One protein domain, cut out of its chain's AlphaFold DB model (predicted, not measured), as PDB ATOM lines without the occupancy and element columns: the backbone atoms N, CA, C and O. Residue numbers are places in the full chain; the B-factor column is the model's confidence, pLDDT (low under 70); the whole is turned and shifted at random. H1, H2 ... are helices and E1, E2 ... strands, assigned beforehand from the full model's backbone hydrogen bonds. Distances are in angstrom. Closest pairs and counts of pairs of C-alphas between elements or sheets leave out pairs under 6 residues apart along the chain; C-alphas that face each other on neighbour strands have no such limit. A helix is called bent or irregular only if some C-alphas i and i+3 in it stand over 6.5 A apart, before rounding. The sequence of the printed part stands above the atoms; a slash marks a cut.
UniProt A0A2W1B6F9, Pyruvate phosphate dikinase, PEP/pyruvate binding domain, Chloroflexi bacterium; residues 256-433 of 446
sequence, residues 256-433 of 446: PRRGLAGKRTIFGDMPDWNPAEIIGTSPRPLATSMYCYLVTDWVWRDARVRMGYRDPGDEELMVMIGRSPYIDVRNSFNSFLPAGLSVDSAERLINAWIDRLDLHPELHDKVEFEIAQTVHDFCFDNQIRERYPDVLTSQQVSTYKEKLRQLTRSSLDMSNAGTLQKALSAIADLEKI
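This is residues 256 to 433 of the 446 residues of the protein "Pyruvate phosphate dikinase, PEP/pyruvate binding domain" of Chloroflexi bacterium (UniProt A0A2W1B6F9). A small helical core, with H3 and H5 packed on H4 and H6 folded back on H5, sits between a two-stranded hairpin, E1 and E2, with H1 and H2 at one side, and H7 and H8 at the other. H8 is the longest helix; beyond it the chain turns a corner into H9, and residues 426 to 433, of which 426 to 432 belong to H9, stick out. The 178 printed residues hold nine named helices and two named strands, in the order H1 H2 H3 E1 E2 H4 H5 H6 H7 H8 H9; the sheet, E1 - E2, is antiparallel and the class is mostly helix. The whole is compact, with a radius of gyration of the C-alphas of 16.9 A and spans of 49 by 42 by 29 A.

Start at Pro 256; residues 256 to 274 hold no named element. Find C-alpha 275 at (40.593, 26.259, -23.296), where H1 begins and runs to 279. Next come H2, 285 to 296, 14.7 A long, and H3, 299 to 306. H2 is only just irregular: C-alphas 293 and 296 are 6.52 A apart. Then read strands E1, 318 to 321, and E2, 324 to 328, and helix H4, 329 to 336. H5, 343 to 359, spans 24.2 A. H6, 361 to 371, is irregular, with C-alphas 365 and 368 8.3 A apart. After H7, 380 to 387, come H8, 394 to 412, 26.7 A, and H9, 419 to 432, 20.3 A, ending at (35.315, 12.366, -47.994).

Look at Ile 279 and Ala 287, 6.2 A between C-alphas, the closest of H1 and H2, which only just touch, with 3 pairs within 8 A. Hairpin E1 and E2 has N 319 and O 326 at 2.8 A, within hydrogen-bond range. H3 touches H4 at a shallow tilt of 31 degrees, closest at C-alphas 301 and 335, 6.6 A. H4 touches H5 at a steep 47 degrees, closest at C-alphas 333 and 350, 6.6 A. H5, with residues 353 to 357 alone, touches H6 in a helical hairpin, closest at C-alphas 353 and 371, 5.7 A. H7 is close to H8 but not clearly touching: C-alphas 380 and 401 are 7.8 A apart. H8 and H9 touch only at the corner, closest at C-alphas 411 and 419, 5.1 A. Each O i to N i+4 pair is within hydrogen-bond range but in H7, 3 of 4, and H6, 3 of 7, where 3 of 8 O i to N i+3 pairs are.

The farthest C-alphas, Asp 390 and Lys 432, are 51.0 A apart. The printed part has no cut, H3 to E1 is a long link, and no printed residue is under 70 in pLDDT.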
ATOM      1  N   PRO A 256      43.577  50.565 -26.036       94.44
ATOM      2  CA  PRO A 256      42.814  50.651 -27.279       94.44
ATOM      3  C   PRO A 256      43.653  50.230 -28.494       94.44
ATOM      4  O   PRO A 256      44.792  50.673 -28.656       94.44
ATOM      5  N   ARG A 257      43.076  49.398 -29.370       92.69
ATOM      6  CA  ARG A 257      43.734  48.870 -30.579       92.69
ATOM      7  C   ARG A 257      43.022  49.376 -31.832       92.69
ATOM      8  O   ARG A 257      41.797  49.460 -31.882       92.69
ATOM      9  N   ARG A 258      43.781  49.740 -32.867       90.50
ATOM     10  CA  ARG A 258      43.207  50.263 -34.116       90.50
ATOM     11  C   ARG A 258      42.366  49.180 -34.800       90.50
ATOM     12  O   ARG A 258      42.879  48.116 -35.102       90.50
ATOM     13  N   GLY A 259      41.110  49.496 -35.118       89.56
ATOM     14  CA  GLY A 259      40.197  48.579 -35.817       89.56
ATOM     15  C   GLY A 259      39.369  47.684 -34.890       89.56
ATOM     16  O   GLY A 259      38.372  47.114 -35.338       89.56
ATOM     17  N   LEU A 260      39.699  47.658 -33.599       95.12
ATOM     18  CA  LEU A 260      39.007  46.896 -32.571       95.12
ATOM     19  C   LEU A 260      38.224  47.846 -31.659       95.12
ATOM     20  O   LEU A 260      38.773  48.831 -31.172       95.12
ATOM     21  N   ALA A 261      36.940  47.567 -31.442       97.25
ATOM     22  CA  ALA A 261      36.129  48.347 -30.517       97.25
ATOM     23  C   ALA A 261      36.401  47.938 -29.059       97.25
ATOM     24  O   ALA A 261      36.695  46.773 -28.785       97.25
ATOM     25  N   GLY A 262      36.260  48.877 -28.127       97.06
ATOM     26  CA  GLY A 262      36.407  48.658 -26.692       97.06
ATOM     27  C   GLY A 262      37.710  49.220 -26.119       97.06
ATOM     28  O   GLY A 262      38.808  49.000 -26.641       97.06
ATOM     29  N   LYS A 263      37.590  49.903 -24.979       96.50
ATOM     30  CA  LYS A 263      38.674  50.649 -24.320       96.50
ATOM     31  C   LYS A 263      39.633  49.785 -23.508       96.50
ATOM     32  O   LYS A 263      40.750  50.226 -23.269       96.50
ATOM     33  N   ARG A 264      39.176  48.614 -23.059       97.38
ATOM     34  CA  ARG A 264      39.919  47.655 -22.226       97.38
ATOM     35  C   ARG A 264      39.566  46.223 -22.602       97.38
ATOM     36  O   ARG A 264      38.648  46.025 -23.392       97.38
ATOM     37  N   THR A 265      40.283  45.245 -22.056       96.62
ATOM     38  CA  THR A 265      39.906  43.831 -22.170       96.62
ATOM     39  C   THR A 265      39.765  43.180 -20.796       96.62
ATOM     40  O   THR A 265      40.249  43.714 -19.800       96.62
ATOM     41  N   ILE A 266      39.076  42.043 -20.775       96.12
ATOM     42  CA  ILE A 266      39.019  41.084 -19.674       96.12
ATOM     43  C   ILE A 266      39.528  39.760 -20.244       96.12
ATOM     44  O   ILE A 266      39.294  39.444 -21.413       96.12
ATOM     45  N   PHE A 267      40.241  39.005 -19.420       95.69
ATOM     46  CA  PHE A 267      40.719  37.676 -19.759       95.69
ATOM     47  C   PHE A 267      39.934  36.655 -18.960       95.69
ATOM     48  O   PHE A 267      39.859  36.775 -17.739       95.69
ATOM     49  N   GLY A 268      39.426  35.625 -19.626       92.50
ATOM     50  CA  GLY A 268      38.899  34.481 -18.900       92.50
ATOM     51  C   GLY A 268      39.090  33.168 -19.615       92.50
ATOM     52  O   GLY A 268      39.402  33.105 -20.800       92.50
ATOM     53  N   ASP A 269      38.963  32.117 -18.834       87.56
ATOM     54  CA  ASP A 269      39.255  30.740 -19.200       87.56
ATOM     55  C   ASP A 269      38.036  29.996 -19.757       87.56
ATOM     56  O   ASP A 269      38.208  28.942 -20.364       87.56
ATOM     57  N   MET A 270      36.834  30.559 -19.594       86.75
ATOM     58  CA  MET A 270      35.578  29.988 -20.083       86.75
ATOM     59  C   MET A 270      34.544  31.022 -20.588       86.75
ATOM     60  O   MET A 270      33.399  30.946 -20.166       86.75
ATOM     61  N   PRO A 271      34.868  32.021 -21.439       87.81
ATOM     62  CA  PRO A 271      33.833  32.821 -22.101       87.81
ATOM     63  C   PRO A 271      33.049  31.996 -23.138       87.81
ATOM     64  O   PRO A 271      32.283  31.107 -22.796       87.81
ATOM     65  N   ASP A 272      33.220  32.279 -24.423       86.62
ATOM     66  CA  ASP A 272      32.637  31.522 -25.535       86.62
ATOM     67  C   ASP A 272      33.500  30.324 -25.960       86.62
ATOM     68  O   ASP A 272      33.035  29.407 -26.632       86.62
ATOM     69  N   TRP A 273      34.772  30.329 -25.560       90.06
ATOM     70  CA  TRP A 273      35.692  29.208 -25.706       90.06
ATOM     71  C   TRP A 273      36.212  28.801 -24.335       90.06
ATOM     72  O   TRP A 273      36.539  29.664 -23.526       90.06
ATOM     73  N   ASN A 274      36.350  27.494 -24.108       90.25
ATOM     74  CA  ASN A 274      36.815  26.935 -22.839       90.25
ATOM     75  C   ASN A 274      38.159  26.196 -23.007       90.25
ATOM     76  O   ASN A 274      38.195  24.961 -23.015       90.25
ATOM     77  N   PRO A 275      39.289  26.908 -23.202       91.38
ATOM     78  CA  PRO A 275      40.593  26.259 -23.296       91.38
ATOM     79  C   PRO A 275      40.950  25.453 -22.039       91.38
ATOM     80  O   PRO A 275      41.624  24.431 -22.159       91.38
ATOM     81  N   ALA A 276      40.487  25.858 -20.852       87.62
ATOM     82  CA  ALA A 276      40.770  25.132 -19.617       87.62
ATOM     83  C   ALA A 276      40.187  23.707 -19.626       87.62
ATOM     84  O   ALA A 276      40.863  22.775 -19.195       87.62
ATOM     85  N   GLU A 277      38.983  23.514 -20.167       89.25
ATOM     86  CA  GLU A 277      38.367  22.189 -20.323       89.25
ATOM     87  C   GLU A 277      38.997  21.378 -21.466       89.25
ATOM     88  O   GLU A 277      39.160  20.163 -21.348       89.25
ATOM     89  N   ILE A 278      39.396  22.037 -22.559       91.75
ATOM     90  CA  ILE A 278      39.874  21.352 -23.772       91.75
ATOM     91  C   ILE A 278      41.350  20.939 -23.664       91.75
ATOM     92  O   ILE A 278      41.706  19.814 -24.020       91.75
ATOM     93  N   ILE A 279      42.225  21.839 -23.205       93.81
ATOM     94  CA  ILE A 279      43.681  21.607 -23.127       93.81
ATOM     95  C   ILE A 279      44.235  21.612 -21.695       93.81
ATOM     96  O   ILE A 279      45.414  21.305 -21.498       93.81
ATOM     97  N   GLY A 280      43.396  21.888 -20.694       92.12
ATOM     98  CA  GLY A 280      43.778  21.986 -19.286       92.12
ATOM     99  C   GLY A 280      44.113  23.416 -18.853       92.12
ATOM    100  O   GLY A 280      44.391  24.289 -19.670       92.12
ATOM    101  N   THR A 281      44.154  23.650 -17.539       90.12
ATOM    102  CA  THR A 281      44.502  24.952 -16.928       90.12
ATOM    103  C   THR A 281      46.003  25.268 -16.950       90.12
ATOM    104  O   THR A 281      46.406  26.412 -16.741       90.12
ATOM    105  N   SER A 282      46.844  24.259 -17.206       93.62
ATOM    106  CA  SER A 282      48.298  24.378 -17.392       93.62
ATOM    107  C   SER A 282      48.757  23.454 -18.534       93.62
ATOM    108  O   SER A 282      49.417  22.432 -18.294       93.62
ATOM    109  N   PRO A 283      48.345  23.743 -19.783       94.06
ATOM    110  CA  PRO A 283      48.585  22.879 -20.927       94.06
ATOM    111  C   PRO A 283      50.081  22.735 -21.220       94.06
ATOM    112  O   PRO A 283      50.899  23.628 -20.990       94.06
ATOM    113  N   ARG A 284      50.459  21.586 -21.790       95.06
ATOM    114  CA  ARG A 284      51.809  21.406 -22.343       95.06
ATOM    115  C   ARG A 284      51.970  22.246 -23.622       95.06
ATOM    116  O   ARG A 284      50.976  22.477 -24.316       95.06
ATOM    117  N   PRO A 285      53.208  22.626 -24.002       94.81
ATOM    118  CA  PRO A 285      53.444  23.459 -25.183       94.81
ATOM    119  C   PRO A 285      52.806  22.921 -26.469       94.81
ATOM    120  O   PRO A 285      52.177  23.685 -27.189       94.81
ATOM    121  N   LEU A 286      52.880  21.604 -26.717       96.06
ATOM    122  CA  LEU A 286      52.290  20.995 -27.915       96.06
ATOM    123  C   LEU A 286      50.762  21.153 -27.969       96.06
ATOM    124  O   LEU A 286      50.229  21.544 -29.005       96.06
ATOM    125  N   ALA A 287      50.067  20.886 -26.858       95.56
ATOM    126  CA  ALA A 287      48.612  21.036 -26.780       95.56
ATOM    127  C   ALA A 287      48.201  22.496 -27.015       95.56
ATOM    128  O   ALA A 287      47.295  22.762 -27.800       95.56
ATOM    129  N   THR A 288      48.944  23.428 -26.412       95.31
ATOM    130  CA  THR A 288      48.753  24.873 -26.607       95.31
ATOM    131  C   THR A 288      48.917  25.250 -28.077       95.31
ATOM    132  O   THR A 288      47.997  25.800 -28.670       95.31
ATOM    133  N   SER A 289      50.044  24.885 -28.700       95.31
ATOM    134  CA  SER A 289      50.320  25.228 -30.101       95.31
ATOM    135  C   SER A 289      49.316  24.612 -31.075       95.31
ATOM    136  O   SER A 289      48.950  25.245 -32.060       95.31
ATOM    137  N   MET A 290      48.845  23.389 -30.803       96.00
ATOM    138  CA  MET A 290      47.834  22.743 -31.638       96.00
ATOM    139  C   MET A 290      46.481  23.441 -31.515       96.00
ATOM    140  O   MET A 290      45.825  23.653 -32.528       96.00
ATOM    141  N   TYR A 291      46.067  23.813 -30.302       95.19
ATOM    142  CA  TYR A 291      44.795  24.499 -30.092       95.19
ATOM    143  C   TYR A 291      44.798  25.917 -30.677       95.19
ATOM    144  O   TYR A 291      43.848  26.287 -31.364       95.19
ATOM    145  N   CYS A 292      45.898  26.660 -30.509       94.00
ATOM    146  CA  CYS A 292      46.159  27.911 -31.230       94.00
ATOM    147  C   CYS A 292      45.939  27.740 -32.736       94.00
ATOM    148  O   CYS A 292      45.024  28.329 -33.311       94.00
ATOM    149  N   TYR A 293      46.697  26.836 -33.355       94.50
ATOM    150  CA  TYR A 293      46.673  26.659 -34.800       94.50
ATOM    151  C   TYR A 293      45.312  26.196 -35.341       94.50
ATOM    152  O   TYR A 293      44.846  26.685 -36.370       94.50
ATOM    153  N   LEU A 294      44.676  25.236 -34.665       93.19
ATOM    154  CA  LEU A 294      43.431  24.622 -35.130       93.19
ATOM    155  C   LEU A 294      42.192  25.471 -34.831       93.19
ATOM    156  O   LEU A 294      41.170  25.279 -35.488       93.19
ATOM    157  N   VAL A 295      42.259  26.368 -33.842       93.00
ATOM    158  CA  VAL A 295      41.078  27.060 -33.314       93.00
ATOM    159  C   VAL A 295      41.309  28.564 -33.169       93.00
ATOM    160  O   VAL A 295      40.619  29.350 -33.822       93.00
ATOM    161  N   THR A 296      42.249  28.994 -32.324       94.38
ATOM    162  CA  THR A 296      42.243  30.361 -31.764       94.38
ATOM    163  C   THR A 296      43.161  31.377 -32.460       94.38
ATOM    164  O   THR A 296      43.025  32.575 -32.204       94.38
ATOM    165  N   ASP A 297      44.011  30.957 -33.402       92.81
ATOM    166  CA  ASP A 297      44.889  31.867 -34.157       92.81
ATOM    167  C   ASP A 297      44.129  32.651 -35.226       92.81
ATOM    168  O   ASP A 297      44.314  33.856 -35.367       92.81
ATOM    169  N   TRP A 298      43.279  31.974 -36.002       92.62
ATOM    170  CA  TRP A 298      42.525  32.599 -37.098       92.62
ATOM    171  C   TRP A 298      41.224  31.872 -37.448       92.62
ATOM    172  O   TRP A 298      40.283  32.506 -37.925       92.62
ATOM    173  N   VAL A 299      41.139  30.561 -37.196       93.12
ATOM    174  CA  VAL A 299      39.984  29.731 -37.581       93.12
ATOM    175  C   VAL A 299      38.689  30.253 -36.952       93.12
ATOM    176  O   VAL A 299      37.683  30.387 -37.648       93.12
ATOM    177  N   TRP A 300      38.722  30.629 -35.669       93.50
ATOM    178  CA  TRP A 300      37.590  31.233 -34.956       93.50
ATOM    179  C   TRP A 300      37.035  32.485 -35.661       93.50
ATOM    180  O   TRP A 300      35.821  32.593 -35.858       93.50
ATOM    181  N   ARG A 301      37.905  33.423 -36.073       93.00
ATOM    182  CA  ARG A 301      37.481  34.676 -36.717       93.00
ATOM    183  C   ARG A 301      37.011  34.433 -38.141       93.00
ATOM    184  O   ARG A 301      35.974  34.963 -38.520       93.00
ATOM    185  N   ASP A 302      37.704  33.586 -38.901       92.94
ATOM    186  CA  ASP A 302      37.320  33.256 -40.277       92.94
ATOM    187  C   ASP A 302      35.948  32.565 -40.315       92.94
ATOM    188  O   ASP A 302      35.086  32.925 -41.119       92.94
ATOM    189  N   ALA A 303      35.690  31.643 -39.381       91.19
ATOM    190  CA  ALA A 303      34.384  31.013 -39.231       91.19
ATOM    191  C   ALA A 303      33.278  32.048 -38.955       91.19
ATOM    192  O   ALA A 303      32.245  32.038 -39.629       91.19
ATOM    193  N   ARG A 304      33.503  32.985 -38.022       92.94
ATOM    194  CA  ARG A 304      32.539  34.052 -37.696       92.94
ATOM    195  C   ARG A 304      32.316  35.013 -38.866       92.94
ATOM    196  O   ARG A 304      31.170  35.329 -39.191       92.94
ATOM    197  N   VAL A 305      33.367  35.404 -39.581       93.75
ATOM    198  CA  VAL A 305      33.256  36.248 -40.783       93.75
ATOM    199  C   VAL A 305      32.421  35.562 -41.867       93.75
ATOM    200  O   VAL A 305      31.522  36.183 -42.438       93.75
ATOM    201  N   ARG A 306      32.625  34.260 -42.108       89.81
ATOM    202  CA  ARG A 306      31.802  33.481 -43.056       89.81
ATOM    203  C   ARG A 306      30.328  33.409 -42.658       89.81
ATOM    204  O   ARG A 306      29.477  33.259 -43.533       89.81
ATOM    205  N   MET A 307      30.027  33.526 -41.365       89.94
ATOM    206  CA  MET A 307      28.660  33.586 -40.839       89.94
ATOM    207  C   MET A 307      28.034  34.992 -40.919       89.94
ATOM    208  O   MET A 307      26.845  35.136 -40.645       89.94
ATOM    209  N   GLY A 308      28.788  36.016 -41.333       92.75
ATOM    210  CA  GLY A 308      28.307  37.397 -41.467       92.75
ATOM    211  C   GLY A 308      28.587  38.291 -40.255       92.75
ATOM    212  O   GLY A 308      28.093  39.424 -40.198       92.75
ATOM    213  N   TYR A 309      29.383  37.812 -39.299       95.75
ATOM    214  CA  TYR A 309      29.879  38.635 -38.204       95.75
ATOM    215  C   TYR A 309      31.047  39.527 -38.644       95.75
ATOM    216  O   TYR A 309      31.614  39.387 -39.730       95.75
ATOM    217  N   ARG A 310      31.381  40.497 -37.797       95.12
ATOM    218  CA  ARG A 310      32.474  41.443 -37.984       95.12
ATOM    219  C   ARG A 310      33.818  40.727 -37.890       95.12
ATOM    220  O   ARG A 310      34.048  39.928 -36.990       95.12
ATOM    221  N   ASP A 311      34.722  41.104 -38.786       94.94
ATOM    222  CA  ASP A 311      36.123  40.704 -38.732       94.94
ATOM    223  C   ASP A 311      36.880  41.548 -37.683       94.94
ATOM    224  O   ASP A 311      36.921  42.780 -37.819       94.94
ATOM    225  N   PRO A 312      37.446  40.936 -36.625       91.75
ATOM    226  CA  PRO A 312      38.295  41.627 -35.660       91.75
ATOM    227  C   PRO A 312      39.729  41.874 -36.175       91.75
ATOM    228  O   PRO A 312      40.518  42.479 -35.453       91.75
ATOM    229  N   GLY A 313      40.073  41.456 -37.398       90.75
ATOM    230  CA  GLY A 313      41.419  41.560 -37.967       90.75
ATOM    231  C   GLY A 313      42.352  40.465 -37.449       90.75
ATOM    232  O   GLY A 313      41.902  39.428 -36.973       90.75
ATOM    233  N   ASP A 314      43.665  40.696 -37.498       90.12
ATOM    234  CA  ASP A 314      44.693  39.721 -37.084       90.12
ATOM    235  C   ASP A 314      44.873  39.598 -35.562       90.12
ATOM    236  O   ASP A 314      45.957  39.317 -35.056       90.12
ATOM    237  N   GLU A 315      43.798  39.822 -34.818       91.88
ATOM    238  CA  GLU A 315      43.774  39.679 -33.374       91.88
ATOM    239  C   GLU A 315      43.843  38.204 -32.960       91.88
ATOM    240  O   GLU A 315      43.163  37.336 -33.518       91.88
ATOM    241  N   GLU A 316      44.651  37.935 -31.938       90.56
ATOM    242  CA  GLU A 316      44.736  36.630 -31.282       90.56
ATOM    243  C   GLU A 316      43.572  36.484 -30.303       90.56
ATOM    244  O   GLU A 316      43.354  37.354 -29.456       90.56
ATOM    245  N   LEU A 317      42.819  35.388 -30.394       95.31
ATOM    246  CA  LEU A 317      41.723  35.148 -29.458       95.31
ATOM    247  C   LEU A 317      42.228  34.666 -28.104       95.31
ATOM    248  O   LEU A 317      41.737  35.119 -27.076       95.31
ATOM    249  N   MET A 318      43.179  33.732 -28.110       95.94
ATOM    250  CA  MET A 318      43.718  33.130 -26.899       95.94
ATOM    251  C   MET A 318      45.134  33.633 -26.640       95.94
ATOM    252  O   MET A 318      45.969  33.641 -27.539       95.94
ATOM    253  N   VAL A 319      45.413  33.996 -25.396       94.81
ATOM    254  CA  VAL A 319      46.740  34.372 -24.911       94.81
ATOM    255  C   VAL A 319      47.159  33.455 -23.768       94.81
ATOM    256  O   VAL A 319      46.323  32.936 -23.029       94.81
ATOM    257  N   MET A 320      48.467  33.274 -23.600       93.56
ATOM    258  CA  MET A 320      49.029  32.580 -22.444       93.56
ATOM    259  C   MET A 320      49.494  33.611 -21.420       93.56
ATOM    260  O   MET A 320      50.363  34.427 -21.721       93.56
ATOM    261  N   ILE A 321      48.935  33.563 -20.212       93.06
ATOM    262  CA  ILE A 321      49.396  34.375 -19.081       93.06
ATOM    263  C   ILE A 321      50.010  33.420 -18.062       93.06
ATOM    264  O   ILE A 321      49.340  32.544 -17.509       93.06
ATOM    265  N   GLY A 322      51.326  33.529 -17.873       87.94
ATOM    266  CA  GLY A 322      52.097  32.503 -17.178       87.94
ATOM    267  C   GLY A 322      51.994  31.165 -17.915       87.94
ATOM    268  O   GLY A 322      52.511  31.013 -19.019       87.94
ATOM    269  N   ARG A 323      51.320  30.185 -17.308       87.88
ATOM    270  CA  ARG A 323      51.088  28.860 -17.908       87.88
ATOM    271  C   ARG A 323      49.627  28.593 -18.238       87.88
ATOM    272  O   ARG A 323      49.327  27.489 -18.678       87.88
ATOM    273  N   SER A 324      48.747  29.564 -18.030       93.06
ATOM    274  CA  SER A 324      47.309  29.368 -18.162       93.06
ATOM    275  C   SER A 324      46.784  30.039 -19.433       93.06
ATOM    276  O   SER A 324      47.188  31.170 -19.734       93.06
ATOM    277  N   PRO A 325      45.943  29.338 -20.212       95.12
ATOM    278  CA  PRO A 325      45.325  29.893 -21.401       95.12
ATOM    279  C   PRO A 325      44.131  30.766 -21.017       95.12
ATOM    280  O   PRO A 325      43.297  30.366 -20.210       95.12
ATOM    281  N   TYR A 326      44.025  31.928 -21.649       96.00
ATOM    282  CA  TYR A 326      42.900  32.839 -21.487       96.00
ATOM    283  C   TYR A 326      42.411  33.325 -22.837       96.00
ATOM    284  O   TYR A 326      43.200  33.557 -23.749       96.00
ATOM    285  N   ILE A 327      41.113  33.539 -22.944       96.25
ATOM    286  CA  ILE A 327      40.470  34.175 -24.079       96.25
ATOM    287  C   ILE A 327      40.388  35.681 -23.812       96.25
ATOM    288  O   ILE A 327      39.928  36.110 -22.752       96.25
ATOM    289  N   ASP A 328      40.844  36.485 -24.772       96.88
ATOM    290  CA  ASP A 328      40.664  37.937 -24.795       96.88
ATOM    291  C   ASP A 328      39.186  38.227 -25.106       96.88
ATOM    292  O   ASP A 328      38.731  38.139 -26.253       96.88
ATOM    293  N   VAL A 329      38.417  38.551 -24.065       97.00
ATOM    294  CA  VAL A 329      36.962  38.728 -24.156       97.00
ATOM    295  C   VAL A 329      36.606  39.894 -25.081       97.00
ATOM    296  O   VAL A 329      35.616  39.818 -25.808       97.00
ATOM    297  N   ARG A 330      37.435  40.948 -25.157       97.38
ATOM    298  CA  ARG A 330      37.230  42.038 -26.128       97.38
ATOM    299  C   ARG A 330      37.304  41.519 -27.564       97.38
ATOM    300  O   ARG A 330      36.484  41.923 -28.394       97.38
ATOM    301  N   ASN A 331      38.262  40.645 -27.869       96.50
ATOM    302  CA  ASN A 331      38.422  40.063 -29.205       96.50
ATOM    303  C   ASN A 331      37.243  39.145 -29.552       96.50
ATOM    304  O   ASN A 331      36.652  39.283 -30.627       96.50
ATOM    305  N   SER A 332      36.843  38.297 -28.603       95.94
ATOM    306  CA  SER A 332      35.634  37.476 -28.705       95.94
ATOM    307  C   SER A 332      34.392  38.333 -29.000       95.94
ATOM    308  O   SER A 332      33.748  38.171 -30.039       95.94
ATOM    309  N   PHE A 333      34.124  39.351 -28.182       97.50
ATOM    310  CA  PHE A 333      32.973  40.240 -28.339       97.50
ATOM    311  C   PHE A 333      32.962  41.002 -29.661       97.50
ATOM    312  O   PHE A 333      31.913  41.127 -30.292       97.50
ATOM    313  N   ASN A 334      34.116  41.478 -30.134       97.56
ATOM    314  CA  ASN A 334      34.184  42.150 -31.433       97.56
ATOM    315  C   ASN A 334      33.768  41.231 -32.583       97.56
ATOM    316  O   ASN A 334      33.111  41.695 -33.515       97.56
ATOM    317  N   SER A 335      34.103  39.945 -32.496       95.75
ATOM    318  CA  SER A 335      33.703  38.951 -33.492       95.75
ATOM    319  C   SER A 335      32.248  38.483 -33.366       95.75
ATOM    320  O   SER A 335      31.762  37.804 -34.261       95.75
ATOM    321  N   PHE A 336      31.540  38.842 -32.289       95.62
ATOM    322  CA  PHE A 336      30.101  38.604 -32.147       95.62
ATOM    323  C   PHE A 336      29.234  39.734 -32.703       95.62
ATOM    324  O   PHE A 336      28.025  39.567 -32.876       95.62
ATOM    325  N   LEU A 337      29.819  40.895 -33.000       96.94
ATOM    326  CA  LEU A 337      29.083  41.975 -33.647       96.94
ATOM    327  C   LEU A 337      28.762  41.598 -35.101       96.94
ATOM    328  O   LEU A 337      29.611  41.025 -35.780       96.94
ATOM    329  N   PRO A 338      27.591  41.964 -35.644       96.31
ATOM    330  CA  PRO A 338      27.298  41.760 -37.054       96.31
ATOM    331  C   PRO A 338      28.142  42.695 -37.934       96.31
ATOM    332  O   PRO A 338      28.444  43.838 -37.562       96.31
ATOM    333  N   ALA A 339      28.486  42.243 -39.140       95.06
ATOM    334  CA  ALA A 339      29.257  43.047 -40.082       95.06
ATOM    335  C   ALA A 339      28.518  44.333 -40.520       95.06
ATOM    336  O   ALA A 339      27.301  44.371 -40.739       95.06
ATOM    337  N   GLY A 340      29.281  45.415 -40.707       93.62
ATOM    338  CA  GLY A 340      28.763  46.702 -41.185       93.62
ATOM    339  C   GLY A 340      28.026  47.537 -40.131       93.62
ATOM    340  O   GLY A 340      27.302  48.463 -40.497       93.62
ATOM    341  N   LEU A 341      28.182  47.217 -38.844       96.00
ATOM    342  CA  LEU A 341      27.803  48.113 -37.753       96.00
ATOM    343  C   LEU A 341      28.749  49.328 -37.707       96.00
ATOM    344  O   LEU A 341      29.936  49.208 -38.009       96.00
ATOM    345  N   SER A 342      28.235  50.505 -37.332       96.69
ATOM    346  CA  SER A 342      29.071  51.706 -37.207       96.69
ATOM    347  C   SER A 342      30.120  51.554 -36.098       96.69
ATOM    348  O   SER A 342      29.874  50.879 -35.096       96.69
ATOM    349  N   VAL A 343      31.270  52.220 -36.253       96.19
ATOM    350  CA  VAL A 343      32.345  52.205 -35.245       96.19
ATOM    351  C   VAL A 343      31.842  52.710 -33.891       96.19
ATOM    352  O   VAL A 343      32.134  52.083 -32.880       96.19
ATOM    353  N   ASP A 344      31.029  53.772 -33.867       97.75
ATOM    354  CA  ASP A 344      30.459  54.322 -32.625       97.75
ATOM    355  C   ASP A 344      29.524  53.323 -31.922       97.75
ATOM    356  O   ASP A 344      29.648  53.096 -30.721       97.75
ATOM    357  N   SER A 345      28.622  52.664 -32.660       98.12
ATOM    358  CA  SER A 345      27.724  51.663 -32.068       98.12
ATOM    359  C   SER A 345      28.482  50.442 -31.549       98.12
ATOM    360  O   SER A 345      28.152  49.933 -30.483       98.12
ATOM    361  N   ALA A 346      29.506  49.991 -32.278       98.00
ATOM    362  CA  ALA A 346      30.365  48.906 -31.828       98.00
ATOM    363  C   ALA A 346      31.123  49.281 -30.549       98.00
ATOM    364  O   ALA A 346      31.114  48.517 -29.594       98.00
ATOM    365  N   GLU A 347      31.726  50.470 -30.500       98.19
ATOM    366  CA  GLU A 347      32.450  50.962 -29.322       98.19
ATOM    367  C   GLU A 347      31.549  51.015 -28.083       98.19
ATOM    368  O   GLU A 347      31.942  50.576 -27.003       98.19
ATOM    369  N   ARG A 348      30.317  51.509 -28.236       98.50
ATOM    370  CA  ARG A 348      29.327  51.577 -27.151       98.50
ATOM    371  C   ARG A 348      28.927  50.195 -26.644       98.50
ATOM    372  O   ARG A 348      28.940  49.979 -25.438       98.50
ATOM    373  N   LEU A 349      28.609  49.269 -27.553       98.38
ATOM    374  CA  LEU A 349      28.218  47.904 -27.193       98.38
ATOM    375  C   LEU A 349      29.352  47.152 -26.501       98.38
ATOM    376  O   LEU A 349      29.138  46.619 -25.421       98.38
ATOM    377  N   ILE A 350      30.560  47.151 -27.076       98.25
ATOM    378  CA  ILE A 350      31.688  46.404 -26.506       98.25
ATOM    379  C   ILE A 350      32.045  46.923 -25.116       98.25
ATOM    380  O   ILE A 350      32.229  46.121 -24.207       98.25
ATOM    381  N   ASN A 351      32.107  48.245 -24.923       98.50
ATOM    382  CA  ASN A 351      32.369  48.797 -23.594       98.50
ATOM    383  C   ASN A 351      31.262  48.411 -22.604       98.50
ATOM    384  O   ASN A 351      31.579  47.946 -21.518       98.50
ATOM    385  N   ALA A 352      29.987  48.507 -22.993       98.31
ATOM    386  CA  ALA A 352      28.878  48.116 -22.122       98.31
ATOM    387  C   ALA A 352      28.893  46.618 -21.764       98.31
ATOM    388  O   ALA A 352      28.590  46.253 -20.630       98.31
ATOM    389  N   TRP A 353      29.266  45.751 -22.707       98.19
ATOM    390  CA  TRP A 353      29.394  44.310 -22.477       98.19
ATOM    391  C   TRP A 353      30.542  43.988 -21.522       98.19
ATOM    392  O   TRP A 353      30.367  43.197 -20.597       98.19
ATOM    393  N   ILE A 354      31.699  44.627 -21.714       98.06
ATOM    394  CA  ILE A 354      32.859  44.474 -20.830       98.06
ATOM    395  C   ILE A 354      32.548  45.012 -19.432       98.06
ATOM    396  O   ILE A 354      32.828  44.329 -18.456       98.06
ATOM    397  N   ASP A 355      31.927  46.187 -19.324       97.94
ATOM    398  CA  ASP A 355      31.565  46.788 -18.036       97.94
ATOM    399  C   ASP A 355      30.539  45.932 -17.283       97.94
ATOM    400  O   ASP A 355      30.653  45.756 -16.071       97.94
ATOM    401  N   ARG A 356      29.564  45.340 -17.987       97.62
ATOM    402  CA  ARG A 356      28.618  44.399 -17.375       97.62
ATOM    403  C   ARG A 356      29.321  43.140 -16.874       97.62
ATOM    404  O   ARG A 356      28.990  42.691 -15.786       97.62
ATOM    405  N   LEU A 357      30.260  42.581 -17.639       96.75
ATOM    406  CA  LEU A 357      31.003  41.391 -17.217       96.75
ATOM    407  C   LEU A 357      31.939  41.683 -16.032       96.75
ATOM    408  O   LEU A 357      32.043  40.859 -15.134       96.75
ATOM    409  N   ASP A 358      32.568  42.860 -15.999       95.69
ATOM    410  CA  ASP A 358      33.400  43.331 -14.878       95.69
ATOM    411  C   ASP A 358      32.583  43.448 -13.578       95.69
ATOM    412  O   ASP A 358      33.039  43.071 -12.502       95.69
ATOM    413  N   LEU A 359      31.340  43.936 -13.683       95.75
ATOM    414  CA  LEU A 359      30.405  44.040 -12.556       95.75
ATOM    415  C   LEU A 359      29.774  42.700 -12.149       95.75
ATOM    416  O   LEU A 359      29.308  42.576 -11.018       95.75
ATOM    417  N   HIS A 360      29.736  41.732 -13.065       95.12
ATOM    418  CA  HIS A 360      29.087  40.430 -12.899       95.12
ATOM    419  C   HIS A 360      29.997  39.284 -13.377       95.12
ATOM    420  O   HIS A 360      29.683  38.618 -14.374       95.12
ATOM    421  N   PRO A 361      31.138  39.036 -12.705       91.50
ATOM    422  CA  PRO A 361      32.090  38.002 -13.105       91.50
ATOM    423  C   PRO A 361      31.495  36.585 -13.072       91.50
ATOM    424  O   PRO A 361      31.983  35.697 -13.762       91.50
ATOM    425  N   GLU A 362      30.396  36.358 -12.350       93.06
ATOM    426  CA  GLU A 362      29.625  35.111 -12.380       93.06
ATOM    427  C   GLU A 362      28.957  34.810 -13.734       93.06
ATOM    428  O   GLU A 362      28.448  33.709 -13.933       93.06
ATOM    429  N   LEU A 363      28.923  35.779 -14.656       94.00
ATOM    430  CA  LEU A 363      28.379  35.620 -16.009       94.00
ATOM    431  C   LEU A 363      29.447  35.231 -17.037       94.00
ATOM    432  O   LEU A 363      29.159  35.214 -18.236       94.00
ATOM    433  N   HIS A 364      30.670  34.936 -16.591       89.69
ATOM    434  CA  HIS A 364      31.786  34.651 -17.485       89.69
ATOM    435  C   HIS A 364      31.537  33.438 -18.386       89.69
ATOM    436  O   HIS A 364      31.896  33.497 -19.550       89.69
ATOM    437  N   ASP A 365      30.853  32.400 -17.906       90.25
ATOM    438  CA  ASP A 365      30.452  31.210 -18.678       90.25
ATOM    439  C   ASP A 365      29.164  31.404 -19.499       90.25
ATOM    440  O   ASP A 365      28.693  30.498 -20.186       90.25
ATOM    441  N   LYS A 366      28.557  32.592 -19.418       93.00
ATOM    442  CA  LYS A 366      27.245  32.911 -20.002       93.00
ATOM    443  C   LYS A 366      27.296  34.123 -20.907       93.00
ATOM    444  O   LYS A 366      26.263  34.738 -21.181       93.00
ATOM    445  N   VAL A 367      28.477  34.487 -21.394       94.62
ATOM    446  CA  VAL A 367      28.644  35.718 -22.165       94.62
ATOM    447  C   VAL A 367      27.757  35.773 -23.411       94.62
ATOM    448  O   VAL A 367      27.235  36.839 -23.722       94.62
ATOM    449  N   GLU A 368      27.503  34.647 -24.080       90.69
ATOM    450  CA  GLU A 368      26.652  34.583 -25.282       90.69
ATOM    451  C   GLU A 368      25.148  34.741 -24.992       90.69
ATOM    452  O   GLU A 368      24.373  35.030 -25.902       90.69
ATOM    453  N   PHE A 369      24.729  34.574 -23.735       88.19
ATOM    454  CA  PHE A 369      23.319  34.603 -23.331       88.19
ATOM    455  C   PHE A 369      23.002  35.836 -22.478       88.19
ATOM    456  O   PHE A 369      22.050  36.572 -22.748       88.19
ATOM    457  N   GLU A 370      23.847  36.119 -21.487       94.50
ATOM    458  CA  GLU A 370      23.615  37.108 -20.431       94.50
ATOM    459  C   GLU A 370      24.342  38.437 -20.664       94.50
ATOM    460  O   GLU A 370      23.914  39.476 -20.140       94.50
ATOM    461  N   ILE A 371      25.342  38.460 -21.554       96.31
ATOM    462  CA  ILE A 371      26.100  39.670 -21.894       96.31
ATOM    463  C   ILE A 371      25.824  40.121 -23.337       96.31
ATOM    464  O   ILE A 371      25.141  41.124 -23.544       96.31
ATOM    465  N   ALA A 372      26.329  39.407 -24.340       95.31
ATOM    466  CA  ALA A 372      26.302  39.827 -25.735       95.31
ATOM    467  C   ALA A 372      25.017  39.383 -26.452       95.31
ATOM    468  O   ALA A 372      24.628  38.222 -26.391       95.31
ATOM    469  N   GLN A 373      24.365  40.287 -27.193       93.25
ATOM    470  CA  GLN A 373      23.285  39.904 -28.116       93.25
ATOM    471  C   GLN A 373      23.861  39.543 -29.481       93.25
ATOM    472  O   GLN A 373      24.022  40.414 -30.333       93.25
ATOM    473  N   THR A 374      24.170  38.272 -29.702       91.69
ATOM    474  CA  THR A 374      24.887  37.817 -30.906       91.69
ATOM    475  C   THR A 374      23.956  37.492 -32.080       91.69
ATOM    476  O   THR A 374      24.372  37.493 -33.235       91.69
ATOM    477  N   VAL A 375      22.662  37.285 -31.817       91.69
ATOM    478  CA  VAL A 375      21.632  36.965 -32.818       91.69
ATOM    479  C   VAL A 375      20.340  37.736 -32.549       91.69
ATOM    480  O   VAL A 375      20.142  38.290 -31.467       91.69
ATOM    481  N   HIS A 376      19.435  37.787 -33.531       94.31
ATOM    482  CA  HIS A 376      18.086  38.299 -33.304       94.31
ATOM    483  C   HIS A 376      17.156  37.175 -32.837       94.31
ATOM    484  O   HIS A 376      16.818  36.280 -33.615       94.31
ATOM    485  N   ASP A 377      16.647  37.293 -31.615       91.88
ATOM    486  CA  ASP A 377      15.590  36.447 -31.065       91.88
ATOM    487  C   ASP A 377      14.311  37.260 -30.763       91.88
ATOM    488  O   ASP A 377      14.201  38.449 -31.084       91.88
ATOM    489  N   PHE A 378      13.304  36.611 -30.172       93.75
ATOM    490  CA  PHE A 378      12.049  37.266 -29.779       93.75
ATOM    491  C   PHE A 378      12.175  38.135 -28.515       93.75
ATOM    492  O   PHE A 378      11.261  38.901 -28.211       93.75
ATOM    493  N   CYS A 379      13.292  38.035 -27.797       94.19
ATOM    494  CA  CYS A 379      13.561  38.722 -26.540       94.19
ATOM    495  C   CYS A 379      14.426  39.981 -26.720       94.19
ATOM    496  O   CYS A 379      14.534  40.767 -25.777       94.19
ATOM    497  N   PHE A 380      14.993  40.208 -27.911       95.06
ATOM    498  CA  PHE A 380      15.928  41.293 -28.218       95.06
ATOM    499  C   PHE A 380      15.513  42.654 -27.638       95.06
ATOM    500  O   PHE A 380      16.303  43.295 -26.949       95.06
ATOM    501  N   ASP A 381      14.273  43.099 -27.887       95.19
ATOM    502  CA  ASP A 381      13.810  44.435 -27.473       95.19
ATOM    503  C   ASP A 381      13.725  44.600 -25.950       95.19
ATOM    504  O   ASP A 381      13.920  45.705 -25.435       95.19
ATOM    505  N   ASN A 382      13.411  43.518 -25.235       95.56
ATOM    506  CA  ASN A 382      13.349  43.517 -23.777       95.56
ATOM    507  C   ASN A 382      14.765  43.473 -23.209       95.56
ATOM    508  O   ASN A 382      15.139  44.328 -22.414       95.56
ATOM    509  N   GLN A 383      15.580  42.542 -23.704       94.31
ATOM    510  CA  GLN A 383      16.940  42.327 -23.232       94.31
ATOM    511  C   GLN A 383      17.848  43.541 -23.441       94.31
ATOM    512  O   GLN A 383      18.629  43.859 -22.551       94.31
ATOM    513  N   ILE A 384      17.782  44.218 -24.595       94.69
ATOM    514  CA  ILE A 384      18.628  45.393 -24.842       94.69
ATOM    515  C   ILE A 384      18.224  46.572 -23.952       94.69
ATOM    516  O   ILE A 384      19.083  47.312 -23.485       94.69
ATOM    517  N   ARG A 385      16.924  46.717 -23.674       95.12
ATOM    518  CA  ARG A 385      16.383  47.773 -22.811       95.12
ATOM    519  C   ARG A 385      16.724  47.542 -21.344       95.12
ATOM    520  O   ARG A 385      17.018  48.498 -20.641       95.12
ATOM    521  N   GLU A 386      16.654  46.293 -20.902       95.69
ATOM    522  CA  GLU A 386      16.946  45.896 -19.528       95.69
ATOM    523  C   GLU A 386      18.449  45.924 -19.239       95.69
ATOM    524  O   GLU A 386      18.873  46.507 -18.246       95.69
ATOM    525  N   ARG A 387      19.264  45.322 -20.115       95.25
ATOM    526  CA  ARG A 387      20.706  45.163 -19.875       95.25
ATOM    527  C   ARG A 387      21.514  46.411 -20.216       95.25
ATOM    528  O   ARG A 387      22.511  46.672 -19.551       95.25
ATOM    529  N   TYR A 388      21.103  47.161 -21.242       96.81
ATOM    530  CA  TYR A 388      21.879  48.265 -21.817       96.81
ATOM    531  C   TYR A 388      21.029  49.523 -22.070       96.81
ATOM    532  O   TYR A 388      21.022  50.041 -23.196       96.81
ATOM    533  N   PRO A 389      20.308  50.034 -21.050       94.94
ATOM    534  CA  PRO A 389      19.529  51.257 -21.200       94.94
ATOM    535  C   PRO A 389      20.440  52.412 -21.629       94.94
ATOM    536  O   PRO A 389      21.554  52.559 -21.130       94.94
ATOM    537  N   ASP A 390      19.978  53.205 -22.594       94.12
ATOM    538  CA  ASP A 390      20.638  54.421 -23.096       94.12
ATOM    539  C   ASP A 390      22.055  54.254 -23.693       94.12
ATOM    540  O   ASP A 390      22.659  55.233 -24.136       94.12
ATOM    541  N   VAL A 391      22.579  53.026 -23.796       97.75
ATOM    542  CA  VAL A 391      23.893  52.750 -24.413       97.75
ATOM    543  C   VAL A 391      23.890  53.134 -25.894       97.75
ATOM    544  O   VAL A 391      24.834  53.759 -26.391       97.75
ATOM    545  N   LEU A 392      22.811  52.781 -26.596       97.69
ATOM    546  CA  LEU A 392      22.570  53.100 -28.000       97.69
ATOM    547  C   LEU A 392      21.355  54.020 -28.143       97.69
ATOM    548  O   LEU A 392      20.342  53.851 -27.468       97.69
ATOM    549  N   THR A 393      21.411  54.944 -29.102       97.81
ATOM    550  CA  THR A 393      20.227  55.716 -29.514       97.81
ATOM    551  C   THR A 393      19.181  54.813 -30.174       97.81
ATOM    552  O   THR A 393      19.513  53.762 -30.725       97.81
ATOM    553  N   SER A 394      17.915  55.239 -30.228       96.94
ATOM    554  CA  SER A 394      16.844  54.459 -30.874       96.94
ATOM    555  C   SER A 394      17.154  54.102 -32.334       96.94
ATOM    556  O   SER A 394      16.853  52.994 -32.782       96.94
ATOM    557  N   GLN A 395      17.814  55.006 -33.068       97.81
ATOM    558  CA  GLN A 395      18.253  54.745 -34.440       97.81
ATOM    559  C   GLN A 395      19.342  53.665 -34.489       97.81
ATOM    560  O   GLN A 395      19.280  52.767 -35.326       97.81
ATOM    561  N   GLN A 396      20.316  53.718 -33.580       98.12
ATOM    562  CA  GLN A 396      21.379  52.715 -33.495       98.12
ATOM    563  C   GLN A 396      20.845  51.347 -33.067       98.12
ATOM    564  O   GLN A 396      21.256  50.344 -33.644       98.12
ATOM    565  N   VAL A 397      19.892  51.296 -32.129       97.88
ATOM    566  CA  VAL A 397      19.191  50.057 -31.755       97.88
ATOM    567  C   VAL A 397      18.478  49.461 -32.967       97.88
ATOM    568  O   VAL A 397      18.620  48.271 -33.236       97.88
ATOM    569  N   SER A 398      17.755  50.280 -33.739       97.56
ATOM    570  CA  SER A 398      17.070  49.827 -34.954       97.56
ATOM    571  C   SER A 398      18.051  49.257 -35.986       97.56
ATOM    572  O   SER A 398      17.833  48.162 -36.508       97.56
ATOM    573  N   THR A 399      19.171  49.945 -36.227       98.06
ATOM    574  CA  THR A 399      20.230  49.468 -37.128       98.06
ATOM    575  C   THR A 399      20.863  48.171 -36.628       98.06
ATOM    576  O   THR A 399      21.038  47.243 -37.416       98.06
ATOM    577  N   TYR A 400      21.178  48.079 -35.336       98.00
ATOM    578  CA  TYR A 400      21.761  46.879 -34.741       98.00
ATOM    579  C   TYR A 400      20.823  45.676 -34.877       98.00
ATOM    580  O   TYR A 400      21.220  44.625 -35.382       98.00
ATOM    581  N   LYS A 401      19.547  45.872 -34.536       97.44
ATOM    582  CA  LYS A 401      18.496  44.864 -34.670       97.44
ATOM    583  C   LYS A 401      18.364  44.354 -36.098       97.44
ATOM    584  O   LYS A 401      18.280  43.149 -36.312       97.44
ATOM    585  N   GLU A 402      18.336  45.251 -37.082       97.44
ATOM    586  CA  GLU A 402      18.199  44.854 -38.485       97.44
ATOM    587  C   GLU A 402      19.424  44.078 -38.985       97.44
ATOM    588  O   GLU A 402      19.277  43.082 -39.690       97.44
ATOM    589  N   LYS A 403      20.632  44.460 -38.561       96.81
ATOM    590  CA  LYS A 403      21.855  43.712 -38.876       96.81
ATOM    591  C   LYS A 403      21.841  42.299 -38.290       96.81
ATOM    592  O   LYS A 403      22.137  41.346 -39.009       96.81
ATOM    593  N   LEU A 404      21.420  42.144 -37.035       95.88
ATOM    594  CA  LEU A 404      21.245  40.824 -36.426       95.88
ATOM    595  C   LEU A 404      20.147  40.007 -37.120       95.88
ATOM    596  O   LEU A 404      20.330  38.818 -37.353       95.88
ATOM    597  N   ARG A 405      19.034  40.629 -37.532       95.19
ATOM    598  CA  ARG A 405      17.981  39.951 -38.316       95.19
ATOM    599  C   ARG A 405      18.504  39.411 -39.637       95.19
ATOM    600  O   ARG A 405      18.137  38.304 -40.021       95.19
ATOM    601  N   GLN A 406      19.328  40.183 -40.343       92.88
ATOM    602  CA  GLN A 406      19.953  39.749 -41.595       92.88
ATOM    603  C   GLN A 406      20.884  38.558 -41.369       92.88
ATOM    604  O   GLN A 406      20.832  37.594 -42.136       92.88
ATOM    605  N   LEU A 407      21.666  38.593 -40.288       91.94
ATOM    606  CA  LEU A 407      22.527  37.486 -39.881       91.94
ATOM    607  C   LEU A 407      21.694  36.233 -39.583       91.94
ATOM    608  O   LEU A 407      21.886  35.202 -40.221       91.94
ATOM    609  N   THR A 408      20.693  36.338 -38.706       90.94
ATOM    610  CA  THR A 408      19.808  35.221 -38.347       90.94
ATOM    611  C   THR A 408      19.082  34.646 -39.566       90.94
ATOM    612  O   THR A 408      19.012  33.430 -39.715       90.94
ATOM    613  N   ARG A 409      18.591  35.488 -40.485       90.31
ATOM    614  CA  ARG A 409      17.976  35.026 -41.745       90.31
ATOM    615  C   ARG A 409      18.962  34.261 -42.621       90.31
ATOM    616  O   ARG A 409      18.582  33.244 -43.181       90.31
ATOM    617  N   SER A 410      20.206  34.725 -42.715       89.00
ATOM    618  CA  SER A 410      21.252  34.057 -43.502       89.00
ATOM    619  C   SER A 410      21.640  32.700 -42.908       89.00
ATOM    620  O   SER A 410      21.954  31.772 -43.651       89.00
ATOM    621  N   SER A 411      21.573  32.570 -41.580       84.88
ATOM    622  CA  SER A 411      21.803  31.302 -40.878       84.88
ATOM    623  C   SER A 411      20.666  30.298 -41.020       84.88
ATOM    624  O   SER A 411      20.914  29.097 -40.992       84.88
ATOM    625  N   LEU A 412      19.436  30.777 -41.205       86.25
ATOM    626  CA  LEU A 412      18.253  29.942 -41.421       86.25
ATOM    627  C   LEU A 412      17.944  29.702 -42.909       86.25
ATOM    628  O   LEU A 412      16.990  28.992 -43.227       86.25
ATOM    629  N   ASP A 413      18.715  30.297 -43.823       89.06
ATOM    630  CA  ASP A 413      18.558  30.062 -45.254       89.06
ATOM    631  C   ASP A 413      19.041  28.648 -45.612       89.06
ATOM    632  O   ASP A 413      20.220  28.318 -45.495       89.06
ATOM    633  N   MET A 414      18.107  27.811 -46.061       86.06
ATOM    634  CA  MET A 414      18.371  26.433 -46.485       86.06
ATOM    635  C   MET A 414      18.867  26.344 -47.938       86.06
ATOM    636  O   MET A 414      19.116  25.249 -48.442       86.06
ATOM    637  N   SER A 415      18.979  27.473 -48.643       89.31
ATOM    638  CA  SER A 415      19.583  27.524 -49.971       89.31
ATOM    639  C   SER A 415      21.106  27.357 -49.904       89.31
ATOM    640  O   SER A 415      21.736  27.538 -48.862       89.31
ATOM    641  N   ASN A 416      21.741  27.105 -51.052       82.75
ATOM    642  CA  ASN A 416      23.207  27.039 -51.155       82.75
ATOM    643  C   ASN A 416      23.912  28.366 -50.790       82.75
ATOM    644  O   ASN A 416      25.131  28.388 -50.606       82.75
ATOM    645  N   ALA A 417      23.175  29.480 -50.712       81.88
ATOM    646  CA  ALA A 417      23.715  30.766 -50.286       81.88
ATOM    647  C   ALA A 417      23.797  30.898 -48.753       81.88
ATOM    648  O   ALA A 417      24.652  31.652 -48.269       81.88
ATOM    649  N   GLY A 418      22.973  30.147 -48.015       86.38
ATOM    650  CA  GLY A 418      22.896  30.177 -46.559       86.38
ATOM    651  C   GLY A 418      24.135  29.622 -45.862       86.38
ATOM    652  O   GLY A 418      24.895  28.819 -46.416       86.38
ATOM    653  N   THR A 419      24.375  30.072 -44.631       85.25
ATOM    654  CA  THR A 419      25.598  29.718 -43.888       85.25
ATOM    655  C   THR A 419      25.549  28.278 -43.369       85.25
ATOM    656  O   THR A 419      26.565  27.586 -43.422       85.25
ATOM    657  N   LEU A 420      24.367  27.782 -42.978       84.69
ATOM    658  CA  LEU A 420      24.169  26.396 -42.537       84.69
ATOM    659  C   LEU A 420      24.467  25.390 -43.655       84.69
ATOM    660  O   LEU A 420      25.230  24.448 -43.450       84.69
ATOM    661  N   GLN A 421      23.926  25.608 -44.857       86.00
ATOM    662  CA  GLN A 421      24.150  24.701 -45.985       86.00
ATOM    663  C   GLN A 421      25.631  24.656 -46.394       86.00
ATOM    664  O   GLN A 421      26.157  23.587 -46.709       86.00
ATOM    665  N   LYS A 422      26.332  25.797 -46.336       86.12
ATOM    666  CA  LYS A 422      27.786  25.861 -46.560       86.12
ATOM    667  C   LYS A 422      28.563  25.061 -45.515       86.12
ATOM    668  O   LYS A 422      29.475  24.326 -45.887       86.12
ATOM    669  N   ALA A 423      28.194  25.167 -44.237       85.31
ATOM    670  CA  ALA A 423      28.821  24.396 -43.166       85.31
ATOM    671  C   ALA A 423      28.598  22.884 -43.347       85.31
ATOM    672  O   ALA A 423      29.554  22.116 -43.289       85.31
ATOM    673  N   LEU A 424      27.369  22.459 -43.663       87.38
ATOM    674  CA  LEU A 424      27.051  21.055 -43.950       87.38
ATOM    675  C   LEU A 424      27.823  20.518 -45.163       87.38
ATOM    676  O   LEU A 424      28.312  19.392 -45.126       87.38
ATOM    677  N   SER A 425      27.988  21.323 -46.218       88.06
ATOM    678  CA  SER A 425      28.812  20.946 -47.373       88.06
ATOM    679  C   SER A 425      30.281  20.762 -46.989       88.06
ATOM    680  O   SER A 425      30.895  19.787 -47.412       88.06
ATOM    681  N   ALA A 426      30.837  21.664 -46.173       87.00
ATOM    682  CA  ALA A 426      32.214  21.547 -45.701       87.00
ATOM    683  C   ALA A 426      32.414  20.290 -44.838       87.00
ATOM    684  O   ALA A 426      33.413  19.595 -45.002       87.00
ATOM    685  N   ILE A 427      31.447  19.954 -43.975       87.44
ATOM    686  CA  ILE A 427      31.450  18.702 -43.201       87.44
ATOM    687  C   ILE A 427      31.442  17.492 -44.142       87.44
ATOM    688  O   ILE A 427      32.296  16.618 -44.017       87.44
ATOM    689  N   ALA A 428      30.546  17.469 -45.130       88.94
ATOM    690  CA  ALA A 428      30.475  16.378 -46.102       88.94
ATOM    691  C   ALA A 428      31.769  16.235 -46.927       88.94
ATOM    692  O   ALA A 428      32.131  15.133 -47.334       88.94
ATOM    693  N   ASP A 429      32.480  17.332 -47.195       88.56
ATOM    694  CA  ASP A 429      33.785  17.286 -47.854       88.56
ATOM    695  C   ASP A 429      34.879  16.748 -46.924       88.56
ATOM    696  O   ASP A 429      35.680  15.920 -47.360       88.56
ATOM    697  N   LEU A 430      34.873  17.123 -45.641       85.56
ATOM    698  CA  LEU A 430      35.773  16.562 -44.630       85.56
ATOM    699  C   LEU A 430      35.562  15.050 -44.446       85.56
ATOM    700  O   LEU A 430      36.538  14.314 -44.346       85.56
ATOM    701  N   GLU A 431      34.322  14.558 -44.491       85.44
ATOM    702  CA  GLU A 431      34.013  13.118 -44.430       85.44
ATOM    703  C   GLU A 431      34.581  12.331 -45.625       85.44
ATOM    704  O   GLU A 431      34.934  11.154 -45.499       85.44
ATOM    705  N   LYS A 432      34.701  12.973 -46.797       86.50
ATOM    706  CA  LYS A 432      35.315  12.366 -47.994       86.50
ATOM    707  C   LYS A 432      36.833  12.321 -47.906       86.50
ATOM    708  O   LYS A 432      37.447  11.476 -48.566       86.50
ATOM    709  N   ILE A 433      37.445  13.202 -47.110       83.00
ATOM    710  CA  ILE A 433      38.864  13.124 -46.775       83.00
ATOM    711  C   ILE A 433      39.020  11.921 -45.843       83.00
ATOM    712  O   ILE A 433      39.074  12.041 -44.622       83.00
TER     713      ILE A 433